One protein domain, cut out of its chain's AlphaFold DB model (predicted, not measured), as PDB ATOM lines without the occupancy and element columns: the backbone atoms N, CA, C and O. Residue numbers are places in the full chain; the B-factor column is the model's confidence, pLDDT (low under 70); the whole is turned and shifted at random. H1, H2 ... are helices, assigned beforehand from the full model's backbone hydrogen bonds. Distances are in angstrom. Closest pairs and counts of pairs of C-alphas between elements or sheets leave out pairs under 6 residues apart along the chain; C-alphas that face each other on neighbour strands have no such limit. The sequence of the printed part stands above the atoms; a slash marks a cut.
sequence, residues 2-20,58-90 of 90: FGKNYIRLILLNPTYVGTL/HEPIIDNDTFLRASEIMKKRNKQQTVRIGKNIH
ATOM      1  N   PHE A   2     486.666 411.676 472.229       75.38
ATOM      2  CA  PHE A   2     485.383 411.744 472.939       75.38
ATOM      3  C   PHE A   2     485.605 411.759 474.458       75.38
ATOM      4  O   PHE A   2     486.010 410.764 475.050       75.38
ATOM      5  N   GLY A   3     485.365 412.906 475.097       84.00
ATOM      6  CA  GLY A   3     485.477 413.040 476.550       84.00
ATOM      7  C   GLY A   3     484.276 412.445 477.294       84.00
ATOM      8  O   GLY A   3     483.181 412.317 476.748       84.00
ATOM      9  N   LYS A   4     484.442 412.170 478.593       82.94
ATOM     10  CA  LYS A   4     483.381 411.661 479.491       82.94
ATOM     11  C   LYS A   4     482.074 412.471 479.423       82.94
ATOM     12  O   LYS A   4     480.986 411.907 479.516       82.94
ATOM     13  N   ASN A   5     482.177 413.788 479.228       85.00
ATOM     14  CA  ASN A   5     481.023 414.679 479.091       85.00
ATOM     15  C   ASN A   5     480.215 414.407 477.816       85.00
ATOM     16  O   ASN A   5     478.992 414.474 477.854       85.00
ATOM     17  N   TYR A   6     480.881 414.049 476.717       89.31
ATOM     18  CA  TYR A   6     480.224 413.712 475.455       89.31
ATOM     19  C   TYR A   6     479.384 412.441 475.591       89.31
ATOM     20  O   TYR A   6     478.216 412.432 475.218       89.31
ATOM     21  N   ILE A   7     479.935 411.406 476.232       88.31
ATOM     22  CA  ILE A   7     479.215 410.150 476.502       88.31
ATOM     23  C   ILE A   7     477.959 410.419 477.338       88.31
ATOM     24  O   ILE A   7     476.884 409.902 477.046       88.31
ATOM     25  N   ARG A   8     478.062 411.282 478.355       87.31
ATOM     26  CA  ARG A   8     476.907 411.678 479.171       87.31
ATOM     27  C   ARG A   8     475.830 412.391 478.351       87.31
ATOM     28  O   ARG A   8     474.651 412.170 478.604       87.31
ATOM     29  N   LEU A   9     476.218 413.261 477.417       88.62
ATOM     30  CA  LEU A   9     475.264 413.957 476.550       88.62
ATOM     31  C   LEU A   9     474.510 412.970 475.656       88.62
ATOM     32  O   LEU A   9     473.299 413.105 475.519       88.62
ATOM     33  N   ILE A  10     475.208 411.966 475.122       90.69
ATOM     34  CA  ILE A  10     474.620 410.907 474.292       90.69
ATOM     35  C   ILE A  10     473.600 410.098 475.102       90.69
ATOM     36  O   ILE A  10     472.437 410.021 474.721       90.69
ATOM     37  N   LEU A  11     473.999 409.572 476.265       90.81
ATOM     38  CA  LEU A  11     473.151 408.703 477.095       90.81
ATOM     39  C   LEU A  11     471.894 409.385 477.660       90.81
ATOM     40  O   LEU A  11     470.999 408.700 478.138       90.81
ATOM     41  N   LEU A  12     471.837 410.718 477.659       89.50
ATOM     42  CA  LEU A  12     470.696 411.491 478.159       89.50
ATOM     43  C   LEU A  12     469.887 412.149 477.035       89.50
ATOM     44  O   LEU A  12     468.977 412.930 477.322       89.50
ATOM     45  N   ASN A  13     470.231 411.899 475.769       92.25
ATOM     46  CA  ASN A  13     469.555 412.539 474.655       92.25
ATOM     47  C   ASN A  13     468.299 411.746 474.238       92.25
ATOM     48  O   ASN A  13     468.440 410.638 473.726       92.25
ATOM     49  N   PRO A  14     467.084 412.309 474.386       92.12
ATOM     50  CA  PRO A  14     465.842 411.632 474.006       92.12
ATOM     51  C   PRO A  14     465.702 411.395 472.492       92.12
ATOM     52  O   PRO A  14     464.863 410.609 472.074       92.12
ATOM     53  N   THR A  15     466.558 411.998 471.660       93.69
ATOM     54  CA  THR A  15     466.600 411.697 470.221       93.69
ATOM     55  C   THR A  15     466.851 410.212 469.954       93.69
ATOM     56  O   THR A  15     466.299 409.670 469.011       93.69
ATOM     57  N   TYR A  16     467.609 409.505 470.796       94.44
ATOM     58  CA  TYR A  16     467.869 408.076 470.572       94.44
ATOM     59  C   TYR A  16     466.628 407.185 470.730       94.44
ATOM     60  O   TYR A  16     466.632 406.071 470.211       94.44
ATOM     61  N   VAL A  17     465.567 407.690 471.368       95.62
ATOM     62  CA  VAL A  17     464.267 407.013 471.491       95.62
ATOM     63  C   VAL A  17     463.191 407.589 470.559       95.62
ATOM     64  O   VAL A  17     462.008 407.339 470.749       95.62
ATOM     65  N   GLY A  18     463.582 408.380 469.553       92.94
ATOM     66  CA  GLY A  18     462.644 408.961 468.582       92.94
ATOM     67  C   GLY A  18     462.005 410.283 469.015       92.94
ATOM     68  O   GLY A  18     461.151 410.808 468.303       92.94
ATOM     69  N   THR A  19     462.409 410.856 470.153       95.12
ATOM     70  CA  THR A  19     461.802 412.084 470.687       95.12
ATOM     71  C   THR A  19     462.631 413.322 470.348       95.12
ATOM     72  O   THR A  19     463.792 413.470 470.748       95.12
ATOM     73  N   LEU A  20     462.004 414.272 469.656       93.25
ATOM     74  CA  LEU A  20     462.567 415.579 469.350       93.25
ATOM     75  C   LEU A  20     462.258 416.554 470.490       93.25
ATOM     76  O   LEU A  20     461.107 416.726 470.885       93.25
ATOM     77  N   HIS A  58     460.928 410.042 464.565       92.69
ATOM     78  CA  HIS A  58     461.645 409.094 463.718       92.69
ATOM     79  C   HIS A  58     461.734 407.730 464.408       92.69
ATOM     80  O   HIS A  58     461.450 407.611 465.603       92.69
ATOM     81  N   GLU A  59     462.178 406.715 463.666       94.75
ATOM     82  CA  GLU A  59     462.421 405.382 464.212       94.75
ATOM     83  C   GLU A  59     463.474 405.439 465.340       94.75
ATOM     84  O   GLU A  59     464.557 406.010 465.141       94.75
ATOM     85  N   PRO A  60     463.169 404.916 466.539       95.38
ATOM     86  CA  PRO A  60     464.115 404.852 467.646       95.38
ATOM     87  C   PRO A  60     465.372 404.054 467.285       95.38
ATOM     88  O   PRO A  60     465.292 402.983 466.695       95.38
ATOM     89  N   ILE A  61     466.543 404.545 467.699       94.94
ATOM     90  CA  ILE A  61     467.813 403.816 467.523       94.94
ATOM     91  C   ILE A  61     467.954 402.732 468.600       94.94
ATOM     92  O   ILE A  61     468.565 401.689 468.374       94.94
ATOM     93  N   ILE A  62     467.412 403.000 469.788       94.75
ATOM     94  CA  ILE A  62     467.375 402.076 470.921       94.75
ATOM     95  C   ILE A  62     465.966 402.035 471.501       94.75
ATOM     96  O   ILE A  62     465.200 402.991 471.377       94.75
ATOM     97  N   ASP A  63     465.645 400.943 472.185       94.06
ATOM     98  CA  ASP A  63     464.382 400.818 472.892       94.06
ATOM     99  C   ASP A  63     464.324 401.730 474.133       94.06
ATOM    100  O   ASP A  63     465.337 402.084 474.754       94.06
ATOM    101  N   ASN A  64     463.098 402.103 474.506       92.00
ATOM    102  CA  ASN A  64     462.841 402.977 475.648       92.00
ATOM    103  C   ASN A  64     463.345 402.385 476.971       92.00
ATOM    104  O   ASN A  64     463.852 403.126 477.813       92.00
ATOM    105  N   ASP A  65     463.239 401.070 477.166       94.88
ATOM    106  CA  ASP A  65     463.655 400.428 478.413       94.88
ATOM    107  C   ASP A  65     465.178 400.512 478.602       94.88
ATOM    108  O   ASP A  65     465.670 400.933 479.653       94.88
ATOM    109  N   THR A  66     465.948 400.218 477.558       94.75
ATOM    110  CA  THR A  66     467.405 400.354 477.531       94.75
ATOM    111  C   THR A  66     467.835 401.797 477.784       94.75
ATOM    112  O   THR A  66     468.745 402.034 478.588       94.75
ATOM    113  N   PHE A  67     467.162 402.776 477.171       94.50
ATOM    114  CA  PHE A  67     467.428 404.194 477.427       94.50
ATOM    115  C   PHE A  67     467.182 404.577 478.895       94.50
ATOM    116  O   PHE A  67     468.036 405.205 479.533       94.50
ATOM    117  N   LEU A  68     466.050 404.157 479.464       93.25
ATOM    118  CA  LEU A  68     465.698 404.430 480.857       93.25
ATOM    119  C   LEU A  68     466.698 403.786 481.825       93.25
ATOM    120  O   LEU A  68     467.210 404.465 482.723       93.25
ATOM    121  N   ARG A  69     467.060 402.516 481.607       94.69
ATOM    122  CA  ARG A  69     468.072 401.810 482.410       94.69
ATOM    123  C   ARG A  69     469.418 402.533 482.382       94.69
ATOM    124  O   ARG A  69     470.019 402.764 483.438       94.69
ATOM    125  N   ALA A  70     469.878 402.954 481.205       92.56
ATOM    126  CA  ALA A  70     471.124 403.702 481.063       92.56
ATOM    127  C   ALA A  70     471.072 405.063 481.784       92.56
ATOM    128  O   ALA A  70     472.014 405.424 482.508       92.56
ATOM    129  N   SER A  71     469.960 405.797 481.654       90.25
ATOM    130  CA  SER A  71     469.760 407.073 482.346       90.25
ATOM    131  C   SER A  71     469.774 406.905 483.869       90.25
ATOM    132  O   SER A  71     470.342 407.754 484.565       90.25
ATOM    133  N   GLU A  72     469.184 405.841 484.410       91.50
ATOM    134  CA  GLU A  72     469.174 405.580 485.853       91.50
ATOM    135  C   GLU A  72     470.571 405.254 486.395       91.50
ATOM    136  O   GLU A  72     470.990 405.802 487.421       91.50
ATOM    137  N   ILE A  73     471.355 404.447 485.674       91.94
ATOM    138  CA  ILE A  73     472.759 404.181 486.026       91.94
ATOM    139  C   ILE A  73     473.564 405.491 486.052       91.94
ATOM    140  O   ILE A  73     474.342 405.736 486.983       91.94
ATOM    141  N   MET A  74     473.357 406.373 485.068       87.19
ATOM    142  CA  MET A  74     474.004 407.689 485.009       87.19
ATOM    143  C   MET A  74     473.631 408.588 486.196       87.19
ATOM    144  O   MET A  74     474.516 409.221 486.785       87.19
ATOM    145  N   LYS A  75     472.346 408.638 486.578       85.38
ATOM    146  CA  LYS A  75     471.875 409.408 487.742       85.38
ATOM    147  C   LYS A  75     472.490 408.888 489.043       85.38
ATOM    148  O   LYS A  75     473.011 409.686 489.826       85.38
ATOM    149  N   LYS A  76     472.514 407.564 489.245       88.31
ATOM    150  CA  LYS A  76     473.124 406.925 490.428       88.31
ATOM    151  C   LYS A  76     474.610 407.264 490.562       88.31
ATOM    152  O   LYS A  76     475.045 407.664 491.641       88.31
ATOM    153  N   ARG A  77     475.374 407.195 489.463       84.31
ATOM    154  CA  ARG A  77     476.802 407.577 489.448       84.31
ATOM    155  C   ARG A  77     477.017 409.040 489.849       84.31
ATOM    156  O   ARG A  77     477.953 409.334 490.585       84.31
ATOM    157  N   ASN A  78     476.143 409.947 489.409       78.75
ATOM    158  CA  ASN A  78     476.224 411.364 489.773       78.75
ATOM    159  C   ASN A  78     475.958 411.582 491.275       78.75
ATOM    160  O   ASN A  78     476.724 412.268 491.943       78.75
ATOM    161  N   LYS A  79     474.927 410.924 491.829       76.56
ATOM    162  CA  LYS A  79     474.592 410.995 493.263       76.56
ATOM    163  C   LYS A  79     475.732 410.485 494.153       76.56
ATOM    164  O   LYS A  79     476.031 411.075 495.184       76.56
ATOM    165  N   GLN A  80     476.396 409.400 493.759       75.81
ATOM    166  CA  GLN A  80     477.548 408.878 494.505       75.81
ATOM    167  C   GLN A  80     478.736 409.848 494.484       75.81
ATOM    168  O   GLN A  80     479.442 409.982 495.483       75.81
ATOM    169  N   GLN A  81     478.941 410.556 493.371       70.94
ATOM    170  CA  GLN A  81     480.000 411.552 493.251       70.94
ATOM    171  C   GLN A  81     479.744 412.768 494.153       70.94
ATOM    172  O   GLN A  81     480.658 413.197 494.851       70.94
ATOM    173  N   THR A  82     478.510 413.282 494.208       71.69
ATOM    174  CA  THR A  82     478.163 414.413 495.085       71.69
ATOM    175  C   THR A  82     478.287 414.058 496.566       71.69
ATOM    176  O   THR A  82     478.802 414.857 497.341       71.69
ATOM    177  N   VAL A  83     477.887 412.842 496.960       72.06
ATOM    178  CA  VAL A  83     478.033 412.356 498.347       72.06
ATOM    179  C   VAL A  83     479.507 412.223 498.745       72.06
ATOM    180  O   VAL A  83     479.871 412.573 499.863       72.06
ATOM    181  N   ARG A  84     480.372 411.757 497.834       65.69
ATOM    182  CA  ARG A  84     481.824 411.679 498.075       65.69
ATOM    183  C   ARG A  84     482.460 413.052 498.258       65.69
ATOM    184  O   ARG A  84     483.281 413.210 499.149       65.69
ATOM    185  N   ILE A  85     482.069 414.029 497.439       67.81
ATOM    186  CA  ILE A  85     482.564 415.405 497.566       67.81
ATOM    187  C   ILE A  85     482.128 415.990 498.912       67.81
ATOM    188  O   ILE A  85     482.979 416.500 499.621       67.81
ATOM    189  N   GLY A  86     480.858 415.828 499.305       61.91
ATOM    190  CA  GLY A  86     480.336 416.311 500.592       61.91
ATOM    191  C   GLY A  86     480.988 415.686 501.832       61.91
ATOM    192  O   GLY A  86     481.097 416.348 502.853       61.91
ATOM    193  N   LYS A  87     481.464 414.436 501.744       58.00
ATOM    194  CA  LYS A  87     482.193 413.764 502.837       58.00
ATOM    195  C   LYS A  87     483.645 414.219 503.008       58.00
ATOM    196  O   LYS A  87     484.184 414.026 504.084       58.00
ATOM    197  N   ASN A  88     484.263 414.799 501.980       55.28
ATOM    198  CA  ASN A  88     485.655 415.266 502.019       55.28
ATOM    199  C   ASN A  88     485.788 416.738 502.461       55.28
ATOM    200  O   ASN A  88     486.868 417.308 502.346       55.28
ATOM    201  N   ILE A  89     484.693 417.369 502.900       55.59
ATOM    202  CA  ILE A  89     484.649 418.776 503.343       55.59
ATOM    203  C   ILE A  89     484.512 418.884 504.874       55.59
ATOM    204  O   ILE A  89     484.180 419.954 505.386       55.59
ATOM    205  N   HIS A  90     484.721 417.782 505.598       43.47
ATOM    206  CA  HIS A  90     484.712 417.695 507.060       43.47
ATOM    207  C   HIS A  90     485.994 417.027 507.539       43.47
ATOM    208  O   HIS A  90     486.358 415.990 506.938       43.47
TER     209      HIS A  90
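What this domain is: This is residues 2 to 20 and 58 to 90 of the 90 residues of the protein "Recombinase domain-containing protein" of Brevibacillus laterosporus (UniProt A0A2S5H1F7). One long helix, H3, makes the long axis; the short helices H1 and H2 lie beside its first part, with H2 near its first residue and H1 slanting away from it. The last part of H3 and the tail, residues 76 to 90, stick out as a long arm, and residues 2 to 7 stand free as well. The printed part has 52 residues with three named helices in the order H1, H2, H3 and no named strand; the class is all helix. It is loose, with a radius of gyration of the C-alphas of 14.2 A, and spans 50 by 23 by 15 A.

Where its parts are: H3 is residues 64 to 87, 35.1 A from C-alpha 64 at (462.841, 402.977, 475.648) to C-alpha 87 at (482.193, 413.764, 502.837). H1 is residues 4 to 11, 10.9 A long, and begins with C-alpha 4 at (483.381, 411.661, 479.491). H2 is residues 14 to 17, 5.5 A long.

How they stand to each other: H3 touches H1 with residues 67 to 74 alone; their closest C-alphas, those of Ser 71 and Leu 11, are 6.5 A apart. They run opposite ways at a shallow tilt of 34.7 degrees, only just short of steep. H2 and H3 only just touch, with 3 pairs of C-alphas within 8 A; from H3 residues 64 to 67 alone take part, and the closest C-alphas, those of Val 17 and Asn 64, are 6.0 A apart. H1 and H2 are joined by a tight link of 2 residues yet are only just apart, at 8.2 A. In H1 and H3 every O i to N i+4 pair is within hydrogen-bond range; H2 is too short for such a pair.

The domain as a whole: The C-alphas farthest apart, those of His 58 and His 90, are 49.8 A apart. Residues 21 to 57 are not printed, and C-alphas 20 and 58 are 8.6 A apart across this cut, which lies in the link from H2 to H3. The mean pLDDT of the printed part is 84.6, with residues 84 to 90 under 70.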